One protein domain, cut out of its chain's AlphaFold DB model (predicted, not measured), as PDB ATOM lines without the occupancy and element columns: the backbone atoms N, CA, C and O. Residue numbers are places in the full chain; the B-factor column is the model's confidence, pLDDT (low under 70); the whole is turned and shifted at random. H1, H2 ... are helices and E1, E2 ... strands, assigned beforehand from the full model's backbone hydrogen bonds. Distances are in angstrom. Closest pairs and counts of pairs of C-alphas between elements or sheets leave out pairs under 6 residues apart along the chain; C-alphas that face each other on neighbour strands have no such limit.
ATOM      1  N   ASP A   2     141.153 170.324  38.376       96.88
ATOM      2  CA  ASP A   2     141.757 169.443  37.349       96.88
ATOM      3  C   ASP A   2     141.196 169.614  35.931       96.88
ATOM      4  O   ASP A   2     141.948 169.617  34.958       96.88
ATOM      5  N   LYS A   3     139.885 169.845  35.798       97.81
ATOM      6  CA  LYS A   3     139.255 170.159  34.507       97.81
ATOM      7  C   LYS A   3     139.829 171.431  33.861       97.81
ATOM      8  O   LYS A   3     139.995 171.459  32.646       97.81
ATOM      9  N   ALA A   4     140.142 172.462  34.651       98.31
ATOM     10  CA  ALA A   4     140.764 173.697  34.165       98.31
ATOM     11  C   ALA A   4     142.203 173.462  33.703       98.31
ATOM     12  O   ALA A   4     142.583 173.920  32.629       98.31
ATOM     13  N   ILE A   5     142.975 172.686  34.468       98.31
ATOM     14  CA  ILE A   5     144.342 172.297  34.098       98.31
ATOM     15  C   ILE A   5     144.325 171.495  32.791       98.31
ATOM     16  O   ILE A   5     145.041 171.835  31.854       98.31
ATOM     17  N   ALA A   6     143.454 170.487  32.675       98.12
ATOM     18  CA  ALA A   6     143.320 169.686  31.457       98.12
ATOM     19  C   ALA A   6     142.893 170.528  30.240       98.12
ATOM     20  O   ALA A   6     143.421 170.346  29.144       98.12
ATOM     21  N   ALA A   7     141.967 171.476  30.427       98.44
ATOM     22  CA  ALA A   7     141.589 172.424  29.379       98.44
ATOM     23  C   ALA A   7     142.759 173.336  28.982       98.44
ATOM     24  O   ALA A   7     142.952 173.584  27.796       98.44
ATOM     25  N   THR A   8     143.565 173.779  29.950       98.50
ATOM     26  CA  THR A   8     144.753 174.608  29.706       98.50
ATOM     27  C   THR A   8     145.793 173.848  28.890       98.50
ATOM     28  O   THR A   8     146.241 174.358  27.873       98.50
ATOM     29  N   VAL A   9     146.109 172.600  29.254       98.31
ATOM     30  CA  VAL A   9     147.023 171.738  28.475       98.31
ATOM     31  C   VAL A   9     146.521 171.535  27.047       98.31
ATOM     32  O   VAL A   9     147.294 171.612  26.097       98.31
ATOM     33  N   LYS A  10     145.216 171.303  26.885       98.19
ATOM     34  CA  LYS A  10     144.606 171.097  25.568       98.19
ATOM     35  C   LYS A  10     144.642 172.354  24.694       98.19
ATOM     36  O   LYS A  10     144.882 172.244  23.495       98.19
ATOM     37  N   ASN A  11     144.328 173.515  25.267       98.31
ATOM     38  CA  ASN A  11     144.139 174.757  24.515       98.31
ATOM     39  C   ASN A  11     145.438 175.555  24.343       98.31
ATOM     40  O   ASN A  11     145.540 176.318  23.388       98.31
ATOM     41  N   HIS A  12     146.400 175.361  25.247       98.19
ATOM     42  CA  HIS A  12     147.675 176.073  25.300       98.19
ATOM     43  C   HIS A  12     148.863 175.107  25.449       98.19
ATOM     44  O   HIS A  12     149.612 175.196  26.431       98.19
ATOM     45  N   PRO A  13     149.051 174.143  24.525       98.12
ATOM     46  CA  PRO A  13     150.148 173.181  24.616       98.12
ATOM     47  C   PRO A  13     151.532 173.852  24.629       98.12
ATOM     48  O   PRO A  13     152.469 173.292  25.183       98.12
ATOM     49  N   GLU A  14     151.665 175.067  24.086       98.25
ATOM     50  CA  GLU A  14     152.899 175.862  24.070       98.25
ATOM     51  C   GLU A  14     153.411 176.282  25.456       98.25
ATOM     52  O   GLU A  14     154.553 176.721  25.584       98.25
ATOM     53  N   LEU A  15     152.582 176.173  26.499       98.50
ATOM     54  CA  LEU A  15     152.972 176.483  27.877       98.50
ATOM     55  C   LEU A  15     153.699 175.320  28.564       98.50
ATOM     56  O   LEU A  15     154.179 175.480  29.691       98.50
ATOM     57  N   PHE A  16     153.792 174.171  27.895       98.44
ATOM     58  CA  PHE A  16     154.284 172.926  28.463       98.44
ATOM     59  C   PHE A  16     155.364 172.299  27.583       98.44
ATOM     60  O   PHE A  16     155.276 172.317  26.356       98.44
ATOM     61  N   ASP A  17     156.355 171.676  28.214       97.94
ATOM     62  CA  ASP A  17     157.157 170.654  27.552       97.94
ATOM     63  C   ASP A  17     156.445 169.311  27.745       97.94
ATOM     64  O   ASP A  17     156.530 168.679  28.796       97.94
ATOM     65  N   LEU A  18     155.686 168.902  26.725       97.12
ATOM     66  CA  LEU A  18     154.905 167.661  26.741       97.12
ATOM     67  C   LEU A  18     155.779 166.396  26.663       97.12
ATOM     68  O   LEU A  18     155.250 165.292  26.795       97.12
ATOM     69  N   SER A  19     157.086 166.540  26.417       97.38
ATOM     70  CA  SER A  19     158.045 165.431  26.442       97.38
ATOM     71  C   SER A  19     158.663 165.204  27.824       97.38
ATOM     72  O   SER A  19     159.111 164.094  28.110       97.38
ATOM     73  N   ASP A  20     158.631 166.218  28.692       97.31
ATOM     74  CA  ASP A  20     159.063 166.152  30.090       97.31
ATOM     75  C   ASP A  20     157.838 165.962  31.000       97.31
ATOM     76  O   ASP A  20     157.259 166.909  31.546       97.31
ATOM     77  N   ASP A  21     157.400 164.706  31.092       95.56
ATOM     78  CA  ASP A  21     156.283 164.267  31.925       95.56
ATOM     79  C   ASP A  21     156.800 163.568  33.184       95.56
ATOM     80  O   ASP A  21     157.336 162.459  33.124       95.56
ATOM     81  N   LEU A  22     156.609 164.212  34.338       91.94
ATOM     82  CA  LEU A  22     157.017 163.637  35.615       91.94
ATOM     83  C   LEU A  22     156.184 162.393  35.967       91.94
ATOM     84  O   LEU A  22     156.719 161.459  36.565       91.94
ATOM     85  N   PHE A  23     154.890 162.397  35.619       89.94
ATOM     86  CA  PHE A  23     153.946 161.289  35.787       89.94
ATOM     87  C   PHE A  23     152.561 161.675  35.233       89.94
ATOM     88  O   PHE A  23     152.014 162.699  35.623       89.94
ATOM     89  N   GLU A  24     151.944 160.833  34.399       90.69
ATOM     90  CA  GLU A  24     150.529 160.943  33.988       90.69
ATOM     91  C   GLU A  24     150.070 162.340  33.511       90.69
ATOM     92  O   GLU A  24     148.954 162.777  33.802       90.69
ATOM     93  N   GLY A  25     150.890 163.072  32.757       93.06
ATOM     94  CA  GLY A  25     150.584 164.416  32.265       93.06
ATOM     95  C   GLY A  25     150.832 165.514  33.299       93.06
ATOM     96  O   GLY A  25     150.112 166.519  33.333       93.06
ATOM     97  N   ASN A  26     151.789 165.305  34.197       95.44
ATOM     98  CA  ASN A  26     152.372 166.339  35.044       95.44
ATOM     99  C   ASN A  26     153.518 167.001  34.273       95.44
ATOM    100  O   ASN A  26     154.678 166.910  34.662       95.44
ATOM    101  N   TYR A  27     153.177 167.638  33.153       97.88
ATOM    102  CA  TYR A  27     154.161 168.209  32.239       97.88
ATOM    103  C   TYR A  27     154.948 169.350  32.874       97.88
ATOM    104  O   TYR A  27     154.446 170.086  33.738       97.88
ATOM    105  N   ARG A  28     156.185 169.525  32.417       98.06
ATOM    106  CA  ARG A  28     157.012 170.673  32.774       98.06
ATOM    107  C   ARG A  28     156.379 171.951  32.232       98.06
ATOM    108  O   ARG A  28     156.078 172.061  31.048       98.06
ATOM    109  N   VAL A  29     156.202 172.943  33.100       98.19
ATOM    110  CA  VAL A  29     155.684 174.263  32.726       98.19
ATOM    111  C   VAL A  29     156.834 175.153  32.262       98.19
ATOM    112  O   VAL A  29     157.778 175.397  33.019       98.19
ATOM    113  N   VAL A  30     156.741 175.661  31.034       97.81
ATOM    114  CA  VAL A  30     157.775 176.505  30.409       97.81
ATOM    115  C   VAL A  30     157.703 177.943  30.926       97.81
ATOM    116  O   VAL A  30     158.730 178.563  31.195       97.81
ATOM    117  N   ASP A  31     156.489 178.460  31.121       96.56
ATOM    118  CA  ASP A  31     156.230 179.805  31.641       96.56
ATOM    119  C   ASP A  31     155.152 179.734  32.728       96.56
ATOM    120  O   ASP A  31     153.959 179.592  32.443       96.56
ATOM    121  N   ARG A  32     155.581 179.826  33.994       95.81
ATOM    122  CA  ARG A  32     154.688 179.760  35.161       95.81
ATOM    123  C   ARG A  32     153.600 180.832  35.098       95.81
ATOM    124  O   ARG A  32     152.443 180.523  35.357       95.81
ATOM    125  N   GLY A  33     153.962 182.074  34.780       96.25
ATOM    126  CA  GLY A  33     153.029 183.198  34.838       96.25
ATOM    127  C   GLY A  33     151.925 183.071  33.793       96.25
ATOM    128  O   GLY A  33     150.753 183.295  34.095       96.25
ATOM    129  N   LYS A  34     152.274 182.661  32.569       97.94
ATOM    130  CA  LYS A  34     151.272 182.392  31.527       97.94
ATOM    131  C   LYS A  34     150.412 181.177  31.855       97.94
ATOM    132  O   LYS A  34     149.205 181.234  31.648       97.94
ATOM    133  N   TYR A  35     151.007 180.118  32.398       98.25
ATOM    134  CA  TYR A  35     150.270 178.935  32.833       98.25
ATOM    135  C   TYR A  35     149.227 179.261  33.904       98.25
ATOM    136  O   TYR A  35     148.060 178.922  33.729       98.25
ATOM    137  N   VAL A  36     149.608 179.969  34.973       98.12
ATOM    138  CA  VAL A  36     148.674 180.329  36.053       98.12
ATOM    139  C   VAL A  36     147.528 181.195  35.523       98.12
ATOM    140  O   VAL A  36     146.367 180.905  35.807       98.12
ATOM    141  N   LYS A  37     147.822 182.189  34.675       98.25
ATOM    142  CA  LYS A  37     146.787 183.017  34.030       98.25
ATOM    143  C   LYS A  37     145.832 182.196  33.165       98.25
ATOM    144  O   LYS A  37     144.622 182.352  33.294       98.25
ATOM    145  N   ALA A  38     146.353 181.284  32.347       98.50
ATOM    146  CA  ALA A  38     145.527 180.425  31.504       98.50
ATOM    147  C   ALA A  38     144.642 179.474  32.335       98.50
ATOM    148  O   ALA A  38     143.484 179.247  31.988       98.50
ATOM    149  N   VAL A  39     145.136 178.975  33.477       98.50
ATOM    150  CA  VAL A  39     144.317 178.189  34.416       98.50
ATOM    151  C   VAL A  39     143.200 179.044  35.019       98.50
ATOM    152  O   VAL A  39     142.062 178.580  35.077       98.50
ATOM    153  N   VAL A  40     143.483 180.286  35.426       98.62
ATOM    154  CA  VAL A  40     142.463 181.228  35.928       98.62
ATOM    155  C   VAL A  40     141.377 181.474  34.877       98.62
ATOM    156  O   VAL A  40     140.192 181.319  35.177       98.62
ATOM    157  N   GLU A  41     141.755 181.761  33.630       98.62
ATOM    158  CA  GLU A  41     140.812 181.946  32.517       98.62
ATOM    159  C   GLU A  41     139.980 180.679  32.251       98.62
ATOM    160  O   GLU A  41     138.761 180.743  32.062       98.62
ATOM    161  N   ALA A  42     140.604 179.499  32.313       98.62
ATOM    162  CA  ALA A  42     139.909 178.223  32.172       98.62
ATOM    163  C   ALA A  42     138.929 177.939  33.326       98.62
ATOM    164  O   ALA A  42     137.941 177.228  33.119       98.62
ATOM    165  N   ILE A  43     139.172 178.467  34.531       98.62
ATOM    166  CA  ILE A  43     138.232 178.397  35.661       98.62
ATOM    167  C   ILE A  43     137.057 179.355  35.439       98.62
ATOM    168  O   ILE A  43     135.908 178.949  35.626       98.62
ATOM    169  N   HIS A  44     137.313 180.576  34.958       98.44
ATOM    170  CA  HIS A  44     136.248 181.520  34.591       98.44
ATOM    171  C   HIS A  44     135.320 180.935  33.524       98.44
ATOM    172  O   HIS A  44     134.100 180.995  33.664       98.44
ATOM    173  N   ALA A  45     135.876 180.263  32.512       98.06
ATOM    174  CA  ALA A  45     135.100 179.568  31.479       98.06
ATOM    175  C   ALA A  45     134.228 178.413  32.020       98.06
ATOM    176  O   ALA A  45     133.323 177.942  31.330       98.06
ATOM    177  N   GLN A  46     134.478 177.947  33.249       97.44
ATOM    178  CA  GLN A  46     133.660 176.950  33.949       97.44
ATOM    179  C   GLN A  46     132.584 177.575  34.852       97.44
ATOM    180  O   GLN A  46     131.840 176.835  35.492       97.44
ATOM    181  N   GLY A  47     132.476 178.908  34.889       97.25
ATOM    182  CA  GLY A  47     131.467 179.639  35.659       97.25
ATOM    183  C   GLY A  47     131.851 179.927  37.112       97.25
ATOM    184  O   GLY A  47     130.984 180.321  37.888       97.25
ATOM    185  N   ALA A  48     133.118 179.736  37.493       97.75
ATOM    186  CA  ALA A  48     133.629 180.082  38.819       97.75
ATOM    187  C   ALA A  48     134.516 181.335  38.763       97.75
ATOM    188  O   ALA A  48     135.187 181.588  37.765       97.75
ATOM    189  N   CYS A  49     134.553 182.102  39.850       97.81
ATOM    190  CA  CYS A  49     135.476 183.222  39.999       97.81
ATOM    191  C   CYS A  49     136.824 182.708  40.502       97.81
ATOM    192  O   CYS A  49     136.867 181.888  41.420       97.81
ATOM    193  N   ALA A  50     137.914 183.210  39.925       98.06
ATOM    194  CA  ALA A  50     139.263 182.857  40.347       98.06
ATOM    195  C   ALA A  50     140.255 184.012  40.200       98.06
ATOM    196  O   ALA A  50     140.108 184.836  39.296       98.06
ATOM    197  N   VAL A  51     141.267 184.042  41.064       97.75
ATOM    198  CA  VAL A  51     142.372 185.014  41.051       97.75
ATOM    199  C   VAL A  51     143.650 184.321  41.512       97.75
ATOM    200  O   VAL A  51     143.610 183.442  42.369       97.75
ATOM    201  N   GLU A  52     144.779 184.703  40.918       96.62
ATOM    202  CA  GLU A  52     146.101 184.354  41.438       96.62
ATOM    203  C   GLU A  52     146.397 185.189  42.693       96.62
ATOM    204  O   GLU A  52     146.457 186.419  42.631       96.62
ATOM    205  N   GLU A  53     146.614 184.517  43.820       93.31
ATOM    206  CA  GLU A  53     147.083 185.095  45.076       93.31
ATOM    207  C   GLU A  53     148.474 184.536  45.398       93.31
ATOM    208  O   GLU A  53     148.630 183.411  45.871       93.31
ATOM    209  N   PHE A  54     149.510 185.338  45.146       87.00
ATOM    210  CA  PHE A  54     150.920 184.966  45.319       87.00
ATOM    211  C   PHE A  54     151.353 183.737  44.493       87.00
ATOM    212  O   PHE A  54     151.842 183.886  43.376       87.00
ATOM    213  N   GLU A  55     151.239 182.529  45.046       89.50
ATOM    214  CA  GLU A  55     151.570 181.264  44.367       89.50
ATOM    215  C   GLU A  55     150.362 180.338  44.201       89.50
ATOM    216  O   GLU A  55     150.485 179.241  43.651       89.50
ATOM    217  N   GLU A  56     149.201 180.770  44.683       95.44
ATOM    218  CA  GLU A  56     147.978 179.989  44.740       95.44
ATOM    219  C   GLU A  56     146.906 180.622  43.858       95.44
ATOM    220  O   GLU A  56     146.976 181.787  43.472       95.44
ATOM    221  N   ILE A  57     145.909 179.828  43.502       98.00
ATOM    222  CA  ILE A  57     144.709 180.275  42.818       98.00
ATOM    223  C   ILE A  57     143.563 180.130  43.801       98.00
ATOM    224  O   ILE A  57     143.181 179.012  44.164       98.00
ATOM    225  N   ALA A  58     142.999 181.268  44.173       98.06
ATOM    226  CA  ALA A  58     141.810 181.344  44.986       98.06
ATOM    227  C   ALA A  58     140.594 181.162  44.070       98.06
ATOM    228  O   ALA A  58     140.493 181.827  43.040       98.06
ATOM    229  N   VAL A  59     139.679 180.249  44.405       98.12
ATOM    230  CA  VAL A  59     138.505 179.901  43.586       98.12
ATOM    231  C   VAL A  59     137.237 179.940  44.427       98.12
ATOM    232  O   VAL A  59     137.198 179.368  45.515       98.12
ATOM    233  N   LYS A  60     136.180 180.570  43.910       97.69
ATOM    234  CA  LYS A  60     134.865 180.610  44.559       97.69
ATOM    235  C   LYS A  60     133.715 180.536  43.557       97.69
ATOM    236  O   LYS A  60     133.817 181.019  42.429       97.69
ATOM    237  N   THR A  61     132.599 179.958  43.990       97.12
ATOM    238  CA  THR A  61     131.316 179.953  43.258       97.12
ATOM    239  C   THR A  61     130.238 180.770  43.972       97.12
ATOM    240  O   THR A  61     129.340 181.298  43.321       97.12
ATOM    241  N   THR A  62     130.349 180.924  45.292       96.06
ATOM    242  CA  THR A  62     129.567 181.854  46.121       96.06
ATOM    243  C   THR A  62     130.524 182.725  46.941       96.06
ATOM    244  O   THR A  62     131.738 182.561  46.857       96.06
ATOM    245  N   ASN A  63     130.008 183.669  47.734       96.12
ATOM    246  CA  ASN A  63     130.838 184.462  48.654       96.12
ATOM    247  C   ASN A  63     130.953 183.833  50.056       96.12
ATOM    248  O   ASN A  63     131.522 184.450  50.955       96.12
ATOM    249  N   ASP A  64     130.428 182.621  50.256       97.69
ATOM    250  CA  ASP A  64     130.449 181.957  51.565       97.69
ATOM    251  C   ASP A  64     131.851 181.444  51.910       97.69
ATOM    252  O   ASP A  64     132.257 181.477  53.070       97.69
ATOM    253  N   PHE A  65     132.598 180.994  50.900       97.50
ATOM    254  CA  PHE A  65     133.971 180.519  51.029       97.50
ATOM    255  C   PHE A  65     134.733 180.632  49.712       97.50
ATOM    256  O   PHE A  65     134.140 180.714  48.635       97.50
ATOM    257  N   ASN A  66     136.058 180.568  49.803       97.75
ATOM    258  CA  ASN A  66     136.908 180.248  48.665       97.75
ATOM    259  C   ASN A  66     137.852 179.096  49.002       97.75
ATOM    260  O   ASN A  66     138.225 178.894  50.154       97.75
ATOM    261  N   GLU A  67     138.255 178.353  47.985       97.56
ATOM    262  CA  GLU A  67     139.296 177.335  48.086       97.56
ATOM    263  C   GLU A  67     140.594 177.874  47.498       97.56
ATOM    264  O   GLU A  67     140.566 178.631  46.527       97.56
ATOM    265  N   GLN A  68     141.720 177.478  48.081       97.44
ATOM    266  CA  GLN A  68     143.052 177.800  47.593       97.44
ATOM    267  C   GLN A  68     143.693 176.580  46.951       97.44
ATOM    268  O   GLN A  68     143.656 175.473  47.503       97.44
ATOM    269  N   TYR A  69     144.316 176.798  45.798       98.00
ATOM    270  CA  TYR A  69     144.978 175.753  45.036       98.00
ATOM    271  C   TYR A  69     146.370 176.175  44.589       98.00
ATOM    272  O   TYR A  69     146.527 177.197  43.933       98.00
ATOM    273  N   ASN A  70     147.370 175.331  44.812       97.44
ATOM    274  CA  ASN A  70     148.671 175.474  44.178       97.44
ATOM    275  C   ASN A  70     148.768 174.505  42.993       97.44
ATOM    276  O   ASN A  70     148.783 173.285  43.168       97.44
ATOM    277  N   VAL A  71     148.834 175.050  41.779       97.56
ATOM    278  CA  VAL A  71     148.799 174.275  40.526       97.56
ATOM    279  C   VAL A  71     150.178 174.041  39.904       97.56
ATOM    280  O   VAL A  71     150.270 173.506  38.795       97.56
ATOM    281  N   TRP A  72     151.251 174.425  40.601       96.81
ATOM    282  CA  TRP A  72     152.623 174.359  40.105       96.81
ATOM    283  C   TRP A  72     153.604 173.928  41.201       96.81
ATOM    284  O   TRP A  72     153.643 174.485  42.293       96.81
ATOM    285  N   VAL A  73     154.437 172.928  40.923       93.50
ATOM    286  CA  VAL A  73     155.478 172.495  41.863       93.50
ATOM    287  C   VAL A  73     156.725 173.340  41.640       93.50
ATOM    288  O   VAL A  73     157.355 173.218  40.597       93.50
ATOM    289  N   SER A  74     157.121 174.163  42.614       88.06
ATOM    290  CA  SER A  74     158.295 175.036  42.464       88.06
ATOM    291  C   SER A  74     159.599 174.276  42.245       88.06
ATOM    292  O   SER A  74     160.422 174.656  41.409       88.06
ATOM    293  N   THR A  75     159.752 173.146  42.930       88.56
ATOM    294  CA  THR A  75     160.826 172.190  42.674       88.56
ATOM    295  C   THR A  75     160.570 171.471  41.356       88.56
ATOM    296  O   THR A  75     159.630 170.691  41.227       88.56
ATOM    297  N   GLY A  76     161.411 171.735  40.360       90.38
ATOM    298  CA  GLY A  76     161.308 171.106  39.045       90.38
ATOM    299  C   GLY A  76     160.288 171.760  38.116       90.38
ATOM    300  O   GLY A  76     160.441 171.636  36.917       90.38
ATOM    301  N   GLY A  77     159.322 172.534  38.617       96.19
ATOM    302  CA  GLY A  77     158.452 173.382  37.805       96.19
ATOM    303  C   GLY A  77     157.423 172.627  36.956       96.19
ATOM    304  O   GLY A  77     157.200 172.957  35.788       96.19
ATOM    305  N   TYR A  78     156.793 171.620  37.546       97.69
ATOM    306  CA  TYR A  78     155.796 170.764  36.902       97.69
ATOM    307  C   TYR A  78     154.369 171.173  37.269       97.69
ATOM    308  O   TYR A  78     154.138 171.825  38.292       97.69
ATOM    309  N   ILE A  79     153.394 170.761  36.458       97.81
ATOM    310  CA  ILE A  79     151.973 170.837  36.821       97.81
ATOM    311  C   ILE A  79     151.745 170.117  38.158       97.81
ATOM    312  O   ILE A  79     152.244 169.011  38.375       97.81
ATOM    313  N   ARG A  80     150.937 170.715  39.037       96.50
ATOM    314  CA  ARG A  80     150.399 170.096  40.254       96.50
ATOM    315  C   ARG A  80     148.882 169.981  40.109       96.50
ATOM    316  O   ARG A  80     148.212 170.976  39.856       96.50
ATOM    317  N   LYS A  81     148.345 168.769  40.239       94.81
ATOM    318  CA  LYS A  81     146.919 168.453  40.042       94.81
ATOM    319  C   LYS A  81     146.436 167.405  41.047       94.81
ATOM    320  O   LYS A  81     147.247 166.855  41.799       94.81
ATOM    321  N   GLY A  82     145.134 167.134  41.069       93.31
ATOM    322  CA  GLY A  82     144.520 166.185  41.995       93.31
ATOM    323  C   GLY A  82     144.563 166.665  43.453       93.31
ATOM    324  O   GLY A  82     144.681 167.868  43.703       93.31
ATOM    325  N   PRO A  83     144.514 165.745  44.438       92.50
ATOM    326  CA  PRO A  83     144.502 166.093  45.864       92.50
ATOM    327  C   PRO A  83     145.706 166.927  46.298       92.50
ATOM    328  O   PRO A  83     145.605 167.728  47.220       92.50
ATOM    329  N   GLY A  84     146.838 166.766  45.609       90.94
ATOM    330  CA  GLY A  84     148.029 167.551  45.871       90.94
ATOM    331  C   GLY A  84     147.824 169.036  45.601       90.94
ATOM    332  O   GLY A  84     148.479 169.824  46.261       90.94
ATOM    333  N   ALA A  85     146.963 169.446  44.668       96.38
ATOM    334  CA  ALA A  85     146.805 170.858  44.317       96.38
ATOM    335  C   ALA A  85     146.012 171.662  45.353       96.38
ATOM    336  O   ALA A  85     146.218 172.864  45.455       96.38
ATOM    337  N   TYR A  86     145.114 171.028  46.108       97.25
ATOM    338  CA  TYR A  86     144.322 171.703  47.133       97.25
ATOM    339  C   TYR A  86     145.192 172.099  48.334       97.25
ATOM    340  O   TYR A  86     146.008 171.305  48.804       97.25
ATOM    341  N   ILE A  87     144.997 173.319  48.834       96.38
ATOM    342  CA  ILE A  87     145.715 173.857  49.993       96.38
ATOM    343  C   ILE A  87     144.775 174.004  51.186       96.38
ATOM    344  O   ILE A  87     145.008 173.404  52.234       96.38
ATOM    345  N   THR A  88     143.719 174.805  51.044       96.75
ATOM    346  CA  THR A  88     142.806 175.121  52.148       96.75
ATOM    347  C   THR A  88     141.463 175.660  51.650       96.75
ATOM    348  O   THR A  88     141.333 176.056  50.492       96.75
ATOM    349  N   THR A  89     140.479 175.722  52.548       97.38
ATOM    350  CA  THR A  89     139.223 176.458  52.374       97.38
ATOM    351  C   THR A  89     139.186 177.606  53.379       97.38
ATOM    352  O   THR A  89     139.400 177.400  54.575       97.38
ATOM    353  N   CYS A  90     138.885 178.811  52.905       96.12
ATOM    354  CA  CYS A  90     138.798 180.025  53.709       96.12
ATOM    355  C   CYS A  90     137.339 180.480  53.857       96.12
ATOM    356  O   CYS A  90     136.592 180.479  52.878       96.12
ATOM    357  N   PHE A  91     136.957 180.903  55.069       96.56
ATOM    358  CA  PHE A  91     135.624 181.426  55.396       96.56
ATOM    359  C   PHE A  91     135.729 182.797  56.099       96.56
ATOM    360  O   PHE A  91     136.471 182.903  57.080       96.56
TER     361      PHE A  91
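What this domain is: This is residues 2 to 91 of the 95 residues of an uncharacterized protein of Acidobacteria bacterium (UniProt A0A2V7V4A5). A strongly twisted sheet of four strands, E3 to E6, lies towards one end of an elongated domain; the long helix H2 covers one face of it over E3, and H1 packs steeply on H2 without reaching the sheet. The small hairpin E1 and E2 lies towards the other end, and residues 70 to 81 fold out from the sheet and back before the short helix H3. The printed part has 90 residues with three named helices and six named strands, in the order H1 E1 E2 H2 E3 E4 E5 H3 E6. The larger sheet has the order E3 - E4 - E5 - E6, all antiparallel, and the class is mixed, helices and strands. The whole is compact, with a radius of gyration of the C-alphas of 12.5 A, and spans 41 by 24 by 21 A.

Where its parts are: In the larger sheet, E3 is residues 49 to 53, 12.8 A long, E4 is 56 to 60, 13.1 A, E5 is 66 to 69, 9.9 A, and E6 is 86 to 90, 12.0 A, ending at C-alpha 90 (138.798, 180.025, 53.709). H2, residues 32 to 44, is 18.5 A long and begins at C-alpha 32 (154.688, 179.760, 35.161). H1, residues 2 to 11, is 14.1 A long and begins at C-alpha 2 (141.757, 169.443, 37.349). E1 is residues 16 to 21, 9.5 A, E2 is 27 to 29, 6.3 A, and H3 is 82 to 85, 5.7 A.

How they stand to each other: E3, E4 and E5 form a meander, each strand the antiparallel neighbour of the one before. N 51 and O 58 of the hairpin E3 and E4 are 3.1 A apart, within hydrogen-bond range, as are N 59 and O 67 of the hairpin E4 and E5, at 2.8 A, and N 68 and O 88 of E5 and E6, at 2.8 A. H2 is on one face of this sheet, making two layers, a helix layer and a sheet layer, at a height over the sheet of 7.4 A. It lies over E3 and runs along the strands, at 11 degrees to E3 on the local plane; the closest C-alphas of the two, those of Val 40 and Ala 50, are 5.7 A apart. H1 touches H2, the closest C-alphas being those of Ala 4 and Ala 42 at 5.0 A. Their lines stand at a steep tilt of 68 degrees, only just short of about perpendicular, and they run opposite ways. H3 only grazes the sheet, with residues 83 to 85. E1 and E2 are an antiparallel hairpin, with N 17 and O 28 at 2.9 A; both are apart from E3, E4, E5 and E6. In H1 and H2 every O i to N i+4 pair is within hydrogen-bond range; H3 is too short for such a pair.

The domain as a whole: The two C-alphas farthest apart, those of Ser 19 and Asp 64, are 40.8 A from each other. The printed part has no cut. The link from E5 to H3, 12 residues, is long, and within it residues 72 to 73 pair with residues 78 to 79, antiparallel; the other links are tight. The mean pLDDT of the printed part is 96.5, and no printed residue is under 70.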